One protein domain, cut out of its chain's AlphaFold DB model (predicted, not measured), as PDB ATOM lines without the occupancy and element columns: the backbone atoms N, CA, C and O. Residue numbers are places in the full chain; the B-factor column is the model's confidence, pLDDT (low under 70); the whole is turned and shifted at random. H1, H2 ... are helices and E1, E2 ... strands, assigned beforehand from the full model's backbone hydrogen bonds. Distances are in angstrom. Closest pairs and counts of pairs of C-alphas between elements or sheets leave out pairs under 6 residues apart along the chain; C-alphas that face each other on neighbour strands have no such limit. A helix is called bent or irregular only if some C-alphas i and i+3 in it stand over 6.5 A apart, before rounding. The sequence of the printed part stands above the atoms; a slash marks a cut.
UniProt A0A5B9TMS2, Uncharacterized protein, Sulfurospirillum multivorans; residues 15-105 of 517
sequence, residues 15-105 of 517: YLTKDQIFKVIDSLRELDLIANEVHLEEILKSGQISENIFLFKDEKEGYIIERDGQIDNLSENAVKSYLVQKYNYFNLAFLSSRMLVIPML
ATOM      1  N   TYR A  15     256.346 386.031 256.899       66.31
ATOM      2  CA  TYR A  15     257.806 386.001 256.714       66.31
ATOM      3  C   TYR A  15     258.237 386.051 255.239       66.31
ATOM      4  O   TYR A  15     259.430 385.965 254.950       66.31
ATOM      5  N   LEU A  16     257.288 386.181 254.308       68.25
ATOM      6  CA  LEU A  16     257.562 386.242 252.875       68.25
ATOM      7  C   LEU A  16     257.804 387.685 252.418       68.25
ATOM      8  O   LEU A  16     257.122 388.619 252.844       68.25
ATOM      9  N   THR A  17     258.757 387.875 251.507       76.25
ATOM     10  CA  THR A  17     258.929 389.154 250.808       76.25
ATOM     11  C   THR A  17     257.738 389.415 249.878       76.25
ATOM     12  O   THR A  17     257.041 388.483 249.474       76.25
ATOM     13  N   LYS A  18     257.498 390.678 249.490       73.06
ATOM     14  CA  LYS A  18     256.435 391.023 248.521       73.06
ATOM     15  C   LYS A  18     256.493 390.149 247.259       73.06
ATOM     16  O   LYS A  18     255.458 389.643 246.843       73.06
ATOM     17  N   ASP A  19     257.685 389.910 246.714       75.62
ATOM     18  CA  ASP A  19     257.893 389.046 245.541       75.62
ATOM     19  C   ASP A  19     257.474 387.593 245.778       75.62
ATOM     20  O   ASP A  19     256.903 386.952 244.897       75.62
ATOM     21  N   GLN A  20     257.740 387.054 246.967       76.88
ATOM     22  CA  GLN A  20     257.327 385.695 247.311       76.88
ATOM     23  C   GLN A  20     255.805 385.594 247.473       76.88
ATOM     24  O   GLN A  20     255.216 384.610 247.032       76.88
ATOM     25  N   ILE A  21     255.160 386.619 248.038       75.50
ATOM     26  CA  ILE A  21     253.694 386.699 248.121       75.50
ATOM     27  C   ILE A  21     253.080 386.770 246.715       75.50
ATOM     28  O   ILE A  21     252.125 386.047 246.441       75.50
ATOM     29  N   PHE A  22     253.649 387.571 245.806       77.25
ATOM     30  CA  PHE A  22     253.195 387.638 244.411       77.25
ATOM     31  C   PHE A  22     253.296 386.283 243.698       77.25
ATOM     32  O   PHE A  22     252.310 385.840 243.118       77.25
ATOM     33  N   LYS A  23     254.422 385.567 243.826       78.56
ATOM     34  CA  LYS A  23     254.574 384.218 243.244       78.56
ATOM     35  C   LYS A  23     253.545 383.215 243.765       78.56
ATOM     36  O   LYS A  23     253.051 382.393 242.998       78.56
ATOM     37  N   VAL A  24     253.222 383.273 245.060       77.50
ATOM     38  CA  VAL A  24     252.189 382.413 245.660       77.50
ATOM     39  C   VAL A  24     250.805 382.760 245.105       77.50
ATOM     40  O   VAL A  24     250.056 381.853 244.760       77.50
ATOM     41  N   ILE A  25     250.475 384.049 244.972       77.00
ATOM     42  CA  ILE A  25     249.204 384.493 244.379       77.00
ATOM     43  C   ILE A  25     249.083 384.032 242.922       77.00
ATOM     44  O   ILE A  25     248.032 383.520 242.543       77.00
ATOM     45  N   ASP A  26     250.139 384.170 242.122       77.88
ATOM     46  CA  ASP A  26     250.128 383.731 240.722       77.88
ATOM     47  C   ASP A  26     249.986 382.207 240.610       77.88
ATOM     48  O   ASP A  26     249.146 381.729 239.852       77.88
ATOM     49  N   SER A  27     250.689 381.441 241.450       78.56
ATOM     50  CA  SER A  27     250.546 379.975 241.496       78.56
ATOM     51  C   SER A  27     249.128 379.542 241.899       78.56
ATOM     52  O   SER A  27     248.588 378.580 241.361       78.56
ATOM     53  N   LEU A  28     248.500 380.252 242.844       76.88
ATOM     54  CA  LEU A  28     247.115 379.987 243.248       76.88
ATOM     55  C   LEU A  28     246.120 380.302 242.123       76.88
ATOM     56  O   LEU A  28     245.158 379.560 241.952       76.88
ATOM     57  N   ARG A  29     246.359 381.363 241.341       76.69
ATOM     58  CA  ARG A  29     245.546 381.690 240.157       76.69
ATOM     59  C   ARG A  29     245.673 380.632 239.065       76.69
ATOM     60  O   ARG A  29     244.666 380.265 238.473       76.69
ATOM     61  N   GLU A  30     246.880 380.128 238.814       77.25
ATOM     62  CA  GLU A  30     247.099 379.035 237.858       77.25
ATOM     63  C   GLU A  30     246.384 377.748 238.289       77.25
ATOM     64  O   GLU A  30     245.721 377.111 237.473       77.25
ATOM     65  N   LEU A  31     246.452 377.387 239.574       78.44
ATOM     66  CA  LEU A  31     245.741 376.219 240.101       78.44
ATOM     67  C   LEU A  31     244.217 376.359 240.001       78.44
ATOM     68  O   LEU A  31     243.546 375.389 239.655       78.44
ATOM     69  N   ASP A  32     243.676 377.547 240.273       76.88
ATOM     70  CA  ASP A  32     242.242 377.829 240.142       76.88
ATOM     71  C   ASP A  32     241.781 377.749 238.675       76.88
ATOM     72  O   ASP A  32     240.747 377.159 238.365       76.88
ATOM     73  N   LEU A  33     242.590 378.254 237.737       77.12
ATOM     74  CA  LEU A  33     242.345 378.102 236.299       77.12
ATOM     75  C   LEU A  33     242.314 376.626 235.875       77.12
ATOM     76  O   LEU A  33     241.368 376.211 235.209       77.12
ATOM     77  N   ILE A  34     243.298 375.827 236.300       79.25
ATOM     78  CA  ILE A  34     243.362 374.390 235.988       79.25
ATOM     79  C   ILE A  34     242.169 373.645 236.598       79.25
ATOM     80  O   ILE A  34     241.566 372.802 235.936       79.25
ATOM     81  N   ALA A  35     241.798 373.951 237.843       78.50
ATOM     82  CA  ALA A  35     240.649 373.332 238.496       78.50
ATOM     83  C   ALA A  35     239.342 373.627 237.741       78.50
ATOM     84  O   ALA A  35     238.552 372.713 237.498       78.50
ATOM     85  N   ASN A  36     239.149 374.875 237.306       78.81
ATOM     86  CA  ASN A  36     238.009 375.271 236.480       78.81
ATOM     87  C   ASN A  36     238.010 374.565 235.112       78.81
ATOM     88  O   ASN A  36     236.955 374.147 234.638       78.81
ATOM     89  N   GLU A  37     239.177 374.385 234.490       83.69
ATOM     90  CA  GLU A  37     239.330 373.654 233.225       83.69
ATOM     91  C   GLU A  37     238.967 372.173 233.346       83.69
ATOM     92  O   GLU A  37     238.222 371.652 232.514       83.69
ATOM     93  N   VAL A  38     239.452 371.503 234.394       84.88
ATOM     94  CA  VAL A  38     239.125 370.098 234.675       84.88
ATOM     95  C   VAL A  38     237.630 369.941 234.934       84.88
ATOM     96  O   VAL A  38     236.992 369.076 234.336       84.88
ATOM     97  N   HIS A  39     237.052 370.816 235.760       84.31
ATOM     98  CA  HIS A  39     235.624 370.789 236.061       84.31
ATOM     99  C   HIS A  39     234.763 371.003 234.806       84.31
ATOM    100  O   HIS A  39     233.800 370.272 234.569       84.31
ATOM    101  N   LEU A  40     235.134 371.963 233.955       85.50
ATOM    102  CA  LEU A  40     234.448 372.210 232.691       85.50
ATOM    103  C   LEU A  40     234.566 371.014 231.738       85.50
ATOM    104  O   LEU A  40     233.600 370.666 231.063       85.50
ATOM    105  N   GLU A  41     235.727 370.361 231.683       88.62
ATOM    106  CA  GLU A  41     235.920 369.163 230.868       88.62
ATOM    107  C   GLU A  41     235.027 367.998 231.329       88.62
ATOM    108  O   GLU A  41     234.458 367.302 230.486       88.62
ATOM    109  N   GLU A  42     234.852 367.800 232.638       89.88
ATOM    110  CA  GLU A  42     233.921 366.805 233.195       89.88
ATOM    111  C   GLU A  42     232.464 367.100 232.814       89.88
ATOM    112  O   GLU A  42     231.749 366.206 232.349       89.88
ATOM    113  N   ILE A  43     232.047 368.365 232.926       90.38
ATOM    114  CA  ILE A  43     230.718 368.824 232.500       90.38
ATOM    115  C   ILE A  43     230.500 368.520 231.015       90.38
ATOM    116  O   ILE A  43     229.501 367.894 230.655       90.38
ATOM    117  N   LEU A  44     231.449 368.896 230.152       92.25
ATOM    118  CA  LEU A  44     231.344 368.675 228.709       92.25
ATOM    119  C   LEU A  44     231.301 367.187 228.352       92.25
ATOM    120  O   LEU A  44     230.487 366.807 227.515       92.25
ATOM    121  N   LYS A  45     232.104 366.342 229.013       92.38
ATOM    122  CA  LYS A  45     232.075 364.879 228.827       92.38
ATOM    123  C   LYS A  45     230.730 364.266 229.196       92.38
ATOM    124  O   LYS A  45     230.279 363.333 228.535       92.38
ATOM    125  N   SER A  46     230.102 364.768 230.258       91.38
ATOM    126  CA  SER A  46     228.782 364.297 230.681       91.38
ATOM    127  C   SER A  46     227.657 364.780 229.759       91.38
ATOM    128  O   SER A  46     226.614 364.138 229.683       91.38
ATOM    129  N   GLY A  47     227.851 365.921 229.087       92.50
ATOM    130  CA  GLY A  47     226.804 366.662 228.383       92.50
ATOM    131  C   GLY A  47     225.835 367.408 229.311       92.50
ATOM    132  O   GLY A  47     225.134 368.311 228.864       92.50
ATOM    133  N   GLN A  48     225.805 367.101 230.610       93.44
ATOM    134  CA  GLN A  48     224.918 367.732 231.584       93.44
ATOM    135  C   GLN A  48     225.488 369.087 232.025       93.44
ATOM    136  O   GLN A  48     226.285 369.179 232.954       93.44
ATOM    137  N   ILE A  49     225.060 370.162 231.367       90.62
ATOM    138  CA  ILE A  49     225.541 371.520 231.653       90.62
ATOM    139  C   ILE A  49     224.921 372.075 232.951       90.62
ATOM    140  O   ILE A  49     225.519 372.860 233.678       90.62
ATOM    141  N   SER A  50     223.684 371.714 233.263       87.38
ATOM    142  CA  SER A  50     223.045 371.976 234.566       87.38
ATOM    143  C   SER A  50     221.855 371.045 234.726       87.38
ATOM    144  O   SER A  50     221.523 370.374 233.762       87.38
ATOM    145  N   GLU A  51     221.165 371.038 235.869       86.38
ATOM    146  CA  GLU A  51     220.016 370.143 236.129       86.38
ATOM    147  C   GLU A  51     219.012 370.056 234.962       86.38
ATOM    148  O   GLU A  51     218.642 368.957 234.560       86.38
ATOM    149  N   ASN A  52     218.687 371.189 234.328       88.06
ATOM    150  CA  ASN A  52     217.698 371.242 233.244       88.06
ATOM    151  C   ASN A  52     218.290 371.392 231.835       88.06
ATOM    152  O   ASN A  52     217.546 371.673 230.899       88.06
ATOM    153  N   ILE A  53     219.619 371.304 231.680       91.62
ATOM    154  CA  ILE A  53     220.281 371.607 230.405       91.62
ATOM    155  C   ILE A  53     221.243 370.502 230.014       91.62
ATOM    156  O   ILE A  53     222.237 370.261 230.704       91.62
ATOM    157  N   PHE A  54     220.977 369.905 228.857       94.25
ATOM    158  CA  PHE A  54     221.784 368.839 228.287       94.25
ATOM    159  C   PHE A  54     222.311 369.232 226.903       94.25
ATOM    160  O   PHE A  54     221.559 369.704 226.056       94.25
ATOM    161  N   LEU A  55     223.607 369.054 226.673       95.25
ATOM    162  CA  LEU A  55     224.304 369.371 225.431       95.25
ATOM    163  C   LEU A  55     224.945 368.104 224.874       95.25
ATOM    164  O   LEU A  55     225.724 367.434 225.551       95.25
ATOM    165  N   PHE A  56     224.668 367.815 223.610       95.81
ATOM    166  CA  PHE A  56     225.279 366.705 222.892       95.81
ATOM    167  C   PHE A  56     225.509 367.063 221.430       95.81
ATOM    168  O   PHE A  56     225.124 368.135 220.957       95.81
ATOM    169  N   LYS A  57     226.169 366.162 220.711       94.94
ATOM    170  CA  LYS A  57     226.369 366.261 219.271       94.94
ATOM    171  C   LYS A  57     225.660 365.102 218.578       94.94
ATOM    172  O   LYS A  57     225.820 363.961 218.994       94.94
ATOM    173  N   ASP A  58     224.898 365.404 217.538       93.44
ATOM    174  CA  ASP A  58     224.314 364.445 216.604       93.44
ATOM    175  C   ASP A  58     225.080 364.510 215.274       93.44
ATOM    176  O   ASP A  58     225.484 365.586 214.823       93.44
ATOM    177  N   GLU A  59     225.302 363.359 214.639       88.12
ATOM    178  CA  GLU A  59     226.079 363.272 213.396       88.12
ATOM    179  C   GLU A  59     225.449 364.054 212.236       88.12
ATOM    180  O   GLU A  59     226.174 364.623 211.419       88.12
ATOM    181  N   LYS A  60     224.113 364.080 212.154       85.12
ATOM    182  CA  LYS A  60     223.372 364.751 211.080       85.12
ATOM    183  C   LYS A  60     223.039 366.194 211.441       85.12
ATOM    184  O   LYS A  60     223.081 367.065 210.576       85.12
ATOM    185  N   GLU A  61     222.669 366.443 212.695       86.44
ATOM    186  CA  GLU A  61     222.103 367.731 213.116       86.44
ATOM    187  C   GLU A  61     223.100 368.671 213.816       86.44
ATOM    188  O   GLU A  61     222.805 369.854 213.997       86.44
ATOM    189  N   GLY A  62     224.305 368.200 214.147       91.94
ATOM    190  CA  GLY A  62     225.335 369.017 214.787       91.94
ATOM    191  C   GLY A  62     225.148 369.114 216.301       91.94
ATOM    192  O   GLY A  62     224.795 368.132 216.946       91.94
ATOM    193  N   TYR A  63     225.450 370.268 216.900       94.56
ATOM    194  CA  TYR A  63     225.302 370.433 218.349       94.56
ATOM    195  C   TYR A  63     223.843 370.692 218.705       94.56
ATOM    196  O   TYR A  63     223.208 371.572 218.130       94.56
ATOM    197  N   ILE A  64     223.341 369.955 219.685       95.00
ATOM    198  CA  ILE A  64     221.965 370.045 220.153       95.00
ATOM    199  C   ILE A  64     221.984 370.379 221.635       95.00
ATOM    200  O   ILE A  64     222.667 369.715 222.418       95.00
ATOM    201  N   ILE A  65     221.227 371.407 222.010       94.31
ATOM    202  CA  ILE A  65     220.962 371.738 223.404       94.31
ATOM    203  C   ILE A  65     219.500 371.434 223.712       94.31
ATOM    204  O   ILE A  65     218.603 371.843 222.979       94.31
ATOM    205  N   GLU A  66     219.265 370.718 224.801       92.69
ATOM    206  CA  GLU A  66     217.942 370.556 225.380       92.69
ATOM    207  C   GLU A  66     217.846 371.374 226.670       92.69
ATOM    208  O   GLU A  66     218.790 371.409 227.463       92.69
ATOM    209  N   ARG A  67     216.733 372.098 226.822       91.25
ATOM    210  CA  ARG A  67     216.438 372.998 227.940       91.25
ATOM    211  C   ARG A  67     214.973 372.854 228.314       91.25
ATOM    212  O   ARG A  67     214.114 373.223 227.520       91.25
ATOM    213  N   ASP A  68     214.692 372.310 229.494       84.56
ATOM    214  CA  ASP A  68     213.318 372.134 229.994       84.56
ATOM    215  C   ASP A  68     212.383 371.439 228.972       84.56
ATOM    216  O   ASP A  68     211.228 371.821 228.790       84.56
ATOM    217  N   GLY A  69     212.893 370.430 228.257       80.88
ATOM    218  CA  GLY A  69     212.174 369.696 227.214       80.88
ATOM    219  C   GLY A  69     212.208 370.321 225.816       80.88
ATOM    220  O   GLY A  69     211.880 369.638 224.848       80.88
ATOM    221  N   GLN A  70     212.647 371.574 225.671       86.25
ATOM    222  CA  GLN A  70     212.820 372.219 224.368       86.25
ATOM    223  C   GLN A  70     214.175 371.872 223.764       86.25
ATOM    224  O   GLN A  70     215.191 371.925 224.452       86.25
ATOM    225  N   ILE A  71     214.195 371.540 222.474       89.56
ATOM    226  CA  ILE A  71     215.390 371.080 221.763       89.56
ATOM    227  C   ILE A  71     215.737 372.077 220.661       89.56
ATOM    228  O   ILE A  71     214.939 372.297 219.754       89.56
ATOM    229  N   ASP A  72     216.958 372.608 220.706       91.81
ATOM    230  CA  ASP A  72     217.476 373.554 219.721       91.81
ATOM    231  C   ASP A  72     218.795 373.070 219.119       91.81
ATOM    232  O   ASP A  72     219.691 372.595 219.824       91.81
ATOM    233  N   ASN A  73     218.955 373.286 217.814       92.50
ATOM    234  CA  ASN A  73     220.225 373.063 217.131       92.50
ATOM    235  C   ASN A  73     221.076 374.335 217.213       92.50
ATOM    236  O   ASN A  73     220.623 375.435 216.888       92.50
ATOM    237  N   LEU A  74     222.332 374.189 217.625       92.62
ATOM    238  CA  LEU A  74     223.281 375.280 217.802       92.62
ATOM    239  C   LEU A  74     224.480 375.133 216.865       92.62
ATOM    240  O   LEU A  74     224.992 374.043 216.612       92.62
ATOM    241  N   SER A  75     224.997 376.273 216.401       91.69
ATOM    242  CA  SER A  75     226.338 376.310 215.818       91.69
ATOM    243  C   SER A  75     227.394 376.151 216.913       91.69
ATOM    244  O   SER A  75     227.169 376.519 218.066       91.69
ATOM    245  N   GLU A  76     228.588 375.678 216.554       90.38
ATOM    246  CA  GLU A  76     229.692 375.553 217.513       90.38
ATOM    247  C   GLU A  76     230.019 376.889 218.204       90.38
ATOM    248  O   GLU A  76     230.274 376.934 219.405       90.38
ATOM    249  N   ASN A  77     229.952 378.001 217.466       90.50
ATOM    250  CA  ASN A  77     230.167 379.334 218.029       90.50
ATOM    251  C   ASN A  77     229.074 379.716 219.033       90.50
ATOM    252  O   ASN A  77     229.379 380.339 220.046       90.50
ATOM    253  N   ALA A  78     227.819 379.332 218.785       91.31
ATOM    254  CA  ALA A  78     226.731 379.564 219.732       91.31
ATOM    255  C   ALA A  78     226.924 378.748 221.019       91.31
ATOM    256  O   ALA A  78     226.754 379.291 222.109       91.31
ATOM    257  N   VAL A  79     227.363 377.488 220.905       90.62
ATOM    258  CA  VAL A  79     227.727 376.651 222.060       90.62
ATOM    259  C   VAL A  79     228.855 377.295 222.867       90.62
ATOM    260  O   VAL A  79     228.726 377.462 224.077       90.62
ATOM    261  N   LYS A  80     229.939 377.722 222.207       88.81
ATOM    262  CA  LYS A  80     231.068 378.396 222.868       88.81
ATOM    263  C   LYS A  80     230.619 379.658 223.599       88.81
ATOM    264  O   LYS A  80     230.909 379.797 224.782       88.81
ATOM    265  N   SER A  81     229.877 380.538 222.927       88.81
ATOM    266  CA  SER A  81     229.344 381.766 223.531       88.81
ATOM    267  C   SER A  81     228.473 381.475 224.754       88.81
ATOM    268  O   SER A  81     228.604 382.150 225.774       88.81
ATOM    269  N   TYR A  82     227.636 380.437 224.685       89.38
ATOM    270  CA  TYR A  82     226.802 380.013 225.806       89.38
ATOM    271  C   TYR A  82     227.635 379.537 227.007       89.38
ATOM    272  O   TYR A  82     227.391 379.964 228.136       89.38
ATOM    273  N   LEU A  83     228.649 378.696 226.779       87.12
ATOM    274  CA  LEU A  83     229.528 378.189 227.840       87.12
ATOM    275  C   LEU A  83     230.364 379.305 228.482       87.12
ATOM    276  O   LEU A  83     230.473 379.354 229.706       87.12
ATOM    277  N   VAL A  84     230.900 380.226 227.670       86.12
ATOM    278  CA  VAL A  84     231.630 381.417 228.139       86.12
ATOM    279  C   VAL A  84     230.747 382.243 229.070       86.12
ATOM    280  O   VAL A  84     231.176 382.597 230.165       86.12
ATOM    281  N   GLN A  85     229.502 382.511 228.663       86.69
ATOM    282  CA  GLN A  85     228.559 383.299 229.454       86.69
ATOM    283  C   GLN A  85     228.155 382.589 230.753       86.69
ATOM    284  O   GLN A  85     228.067 383.234 231.796       86.69
ATOM    285  N   LYS A  86     227.911 381.275 230.704       84.88
ATOM    286  CA  LYS A  86     227.413 380.506 231.853       84.88
ATOM    287  C   LYS A  86     228.469 380.278 232.932       84.88
ATOM    288  O   LYS A  86     228.151 380.388 234.111       84.88
ATOM    289  N   TYR A  87     229.701 379.968 232.534       82.12
ATOM    290  CA  TYR A  87     230.791 379.648 233.462       82.12
ATOM    291  C   TYR A  87     231.792 380.789 233.644       82.12
ATOM    292  O   TYR A  87     232.801 380.608 234.319       82.12
ATOM    293  N   ASN A  88     231.533 381.960 233.049       74.50
ATOM    294  CA  ASN A  88     232.435 383.113 233.066       74.50
ATOM    295  C   ASN A  88     233.871 382.744 232.628       74.50
ATOM    296  O   ASN A  88     234.858 383.175 233.226       74.50
ATOM    297  N   TYR A  89     233.980 381.889 231.605       72.75
ATOM    298  CA  TYR A  89     235.236 381.272 231.180       72.75
ATOM    299  C   TYR A  89     235.732 381.883 229.864       72.75
ATOM    300  O   TYR A  89     235.059 381.786 228.844       72.75
ATOM    301  N   PHE A  90     236.921 382.499 229.861       70.25
ATOM    302  CA  PHE A  90     237.392 383.344 228.748       70.25
ATOM    303  C   PHE A  90     238.457 382.702 227.836       70.25
ATOM    304  O   PHE A  90     238.797 383.271 226.797       70.25
ATOM    305  N   ASN A  91     238.986 381.520 228.171       80.06
ATOM    306  CA  ASN A  91     240.007 380.850 227.355       80.06
ATOM    307  C   ASN A  91     239.367 380.069 226.185       80.06
ATOM    308  O   ASN A  91     239.125 378.862 226.232       80.06
ATOM    309  N   LEU A  92     239.091 380.783 225.093       77.81
ATOM    310  CA  LEU A  92     238.444 380.233 223.892       77.81
ATOM    311  C   LEU A  92     239.255 379.125 223.196       77.81
ATOM    312  O   LEU A  92     238.669 378.268 222.525       77.81
ATOM    313  N   ALA A  93     240.584 379.129 223.341       80.44
ATOM    314  CA  ALA A  93     241.456 378.110 222.759       80.44
ATOM    315  C   ALA A  93     241.264 376.757 223.458       80.44
ATOM    316  O   ALA A  93     241.057 375.743 222.785       80.44
ATOM    317  N   PHE A  94     241.232 376.755 224.797       81.94
ATOM    318  CA  PHE A  94     240.913 375.561 225.582       81.94
ATOM    319  C   PHE A  94     239.526 375.020 225.228       81.94
ATOM    320  O   PHE A  94     239.409 373.860 224.828       81.94
ATOM    321  N   LEU A  95     238.494 375.874 225.262       81.25
ATOM    322  CA  LEU A  95     237.120 375.503 224.899       81.25
ATOM    323  C   LEU A  95     237.044 374.855 223.514       81.25
ATOM    324  O   LEU A  95     236.418 373.812 223.351       81.25
ATOM    325  N   SER A  96     237.722 375.437 222.522       84.88
ATOM    326  CA  SER A  96     237.748 374.894 221.160       84.88
ATOM    327  C   SER A  96     238.354 373.490 221.106       84.88
ATOM    328  O   SER A  96     237.821 372.631 220.410       84.88
ATOM    329  N   SER A  97     239.400 373.216 221.892       85.38
ATOM    330  CA  SER A  97     239.998 371.874 221.981       85.38
ATOM    331  C   SER A  97     239.104 370.842 222.684       85.38
ATOM    332  O   SER A  97     239.279 369.640 222.489       85.38
ATOM    333  N   ARG A  98     238.139 371.296 223.495       87.25
ATOM    334  CA  ARG A  98     237.242 370.447 224.294       87.25
ATOM    335  C   ARG A  98     235.864 370.230 223.675       87.25
ATOM    336  O   ARG A  98     235.114 369.398 224.167       87.25
ATOM    337  N   MET A  99     235.536 370.859 222.548       87.88
ATOM    338  CA  MET A  99     234.277 370.566 221.840       87.88
ATOM    339  C   MET A  99     234.172 369.100 221.387       87.88
ATOM    340  O   MET A  99     233.073 368.565 221.272       87.88
ATOM    341  N   LEU A 100     235.311 368.426 221.183       88.25
ATOM    342  CA  LEU A 100     235.379 367.011 220.804       88.25
ATOM    343  C   LEU A 100     234.985 366.044 221.928       88.25
ATOM    344  O   LEU A 100     234.685 364.890 221.632       88.25
ATOM    345  N   VAL A 101     235.012 366.479 223.195       91.38
ATOM    346  CA  VAL A 101     234.648 365.611 224.329       91.38
ATOM    347  C   VAL A 101     233.147 365.615 224.624       91.38
ATOM    348  O   VAL A 101     232.698 364.790 225.414       91.38
ATOM    349  N   ILE A 102     232.382 366.512 223.988       93.50
ATOM    350  CA  ILE A 102     230.917 366.536 224.076       93.50
ATOM    351  C   ILE A 102     230.371 365.194 223.564       93.50
ATOM    352  O   ILE A 102     230.801 364.737 222.500       93.50
ATOM    353  N   PRO A 103     229.435 364.549 224.286       94.81
ATOM    354  CA  PRO A 103     228.951 363.226 223.925       94.81
ATOM    355  C   PRO A 103     228.295 363.226 222.544       94.81
ATOM    356  O   PRO A 103     227.455 364.073 222.233       94.81
ATOM    357  N   MET A 104     228.659 362.234 221.732       94.75
ATOM    358  CA  MET A 104     227.977 361.939 220.476       94.75
ATOM    359  C   MET A 104     226.767 361.051 220.771       94.75
ATOM    360  O   MET A 104     226.940 359.930 221.255       94.75
ATOM    361  N   LEU A 105     225.561 361.546 220.498       95.56
ATOM    362  CA  LEU A 105     224.308 360.813 220.669       95.56
ATOM    363  C   LEU A 105     223.462 360.948 219.407       95.56
ATOM    364  O   LEU A 105     223.412 362.009 218.791       95.56
TER     365      LEU A 105
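What this domain is: This is residues 15 to 105 of the 517 residues of an uncharacterized protein of Sulfurospirillum multivorans (UniProt A0A5B9TMS2). A long helix, H1, forms a handle on a small head at its far end; residues 17 to 23, of which 18 to 23 belong to H1, and residues 25 to 32 of H1 stick out free of the head. The head is a strongly twisted sheet of four strands with H2 packed over one face, and H3 packs on the last turns of H1 and touches H2. The printed part has 91 residues, with three named helices and four named strands in the order H1, E1, E2, E3, E4, H2, H3; the sheet runs E1, E2, E3, E4, all antiparallel, and the class is mixed, helices and strands. The whole is loose, with a radius of gyration of the C-alphas of 16.8 A, and spans 59 by 24 by 18 A.

Where its parts are: H1, residues 18 to 46, begins at C-alpha 18 (256.435, 391.023, 248.521) and is 42.4 A long, ending at C-alpha 46 (228.782, 364.297, 230.681). The strands follow: E1, residues 48 to 50, 5.5 A; E2, residues 53 to 58, 16.1 A; E3, residues 62 to 67, 16.4 A; and E4, residues 70 to 74, 12.7 A. H2, residues 76 to 87, is 16.5 A long. H3, residues 92 to 101, is 15.1 A long and ends at C-alpha 101 (234.648, 365.611, 224.329); it is only just irregular, with C-alphas 97 and 100 6.8 A apart.

How they stand to each other: The strands form a meander, each the antiparallel neighbour of the one before, and each successive pair is a hairpin. Within hydrogen-bond range are N 49 and O 53 at 2.9 A between E1 and E2, N 58 and O 62 at 2.8 A between E2 and E3, and N 67 and O 70 at 2.8 A between E3 and E4. H2 is on one face of the sheet, making two layers, helix and sheet; its height over the sheet is 9.8 A. It lies over E3 and runs along the strands, at 27 degrees to E3 on the local plane. H1 only grazes the sheet, with residues 40 to 46, and H3 only grazes it, with residues 99 to 101. With residues 41 to 45 alone, H1 touches H3; the closest C-alphas, of Lys 45 and Val 101, are 5.2 A apart. These two helices run the same way at a shallow tilt of 33 degrees, only just short of steep. H2 and H3 only just touch, with 3 pairs of C-alphas within 8 A, made by residue 80 alone of H2; the closest C-alphas, of Lys 80 and Leu 95, are 7.0 A apart. Their lines are only just about perpendicular, at 72 degrees. H1 and H2 are only just apart, at 8.3 A. Every O i to N i+4 pair is within hydrogen-bond range in H1 and H2, and 4 of 6 are in H3.

The domain as a whole: The two C-alphas farthest apart, of Tyr 15 and Lys 60, are 61.0 A apart. The printed part has no cut, and the six links between its elements are tight. The mean pLDDT of the printed part is 85.4, and residues 15 to 16 are under 70.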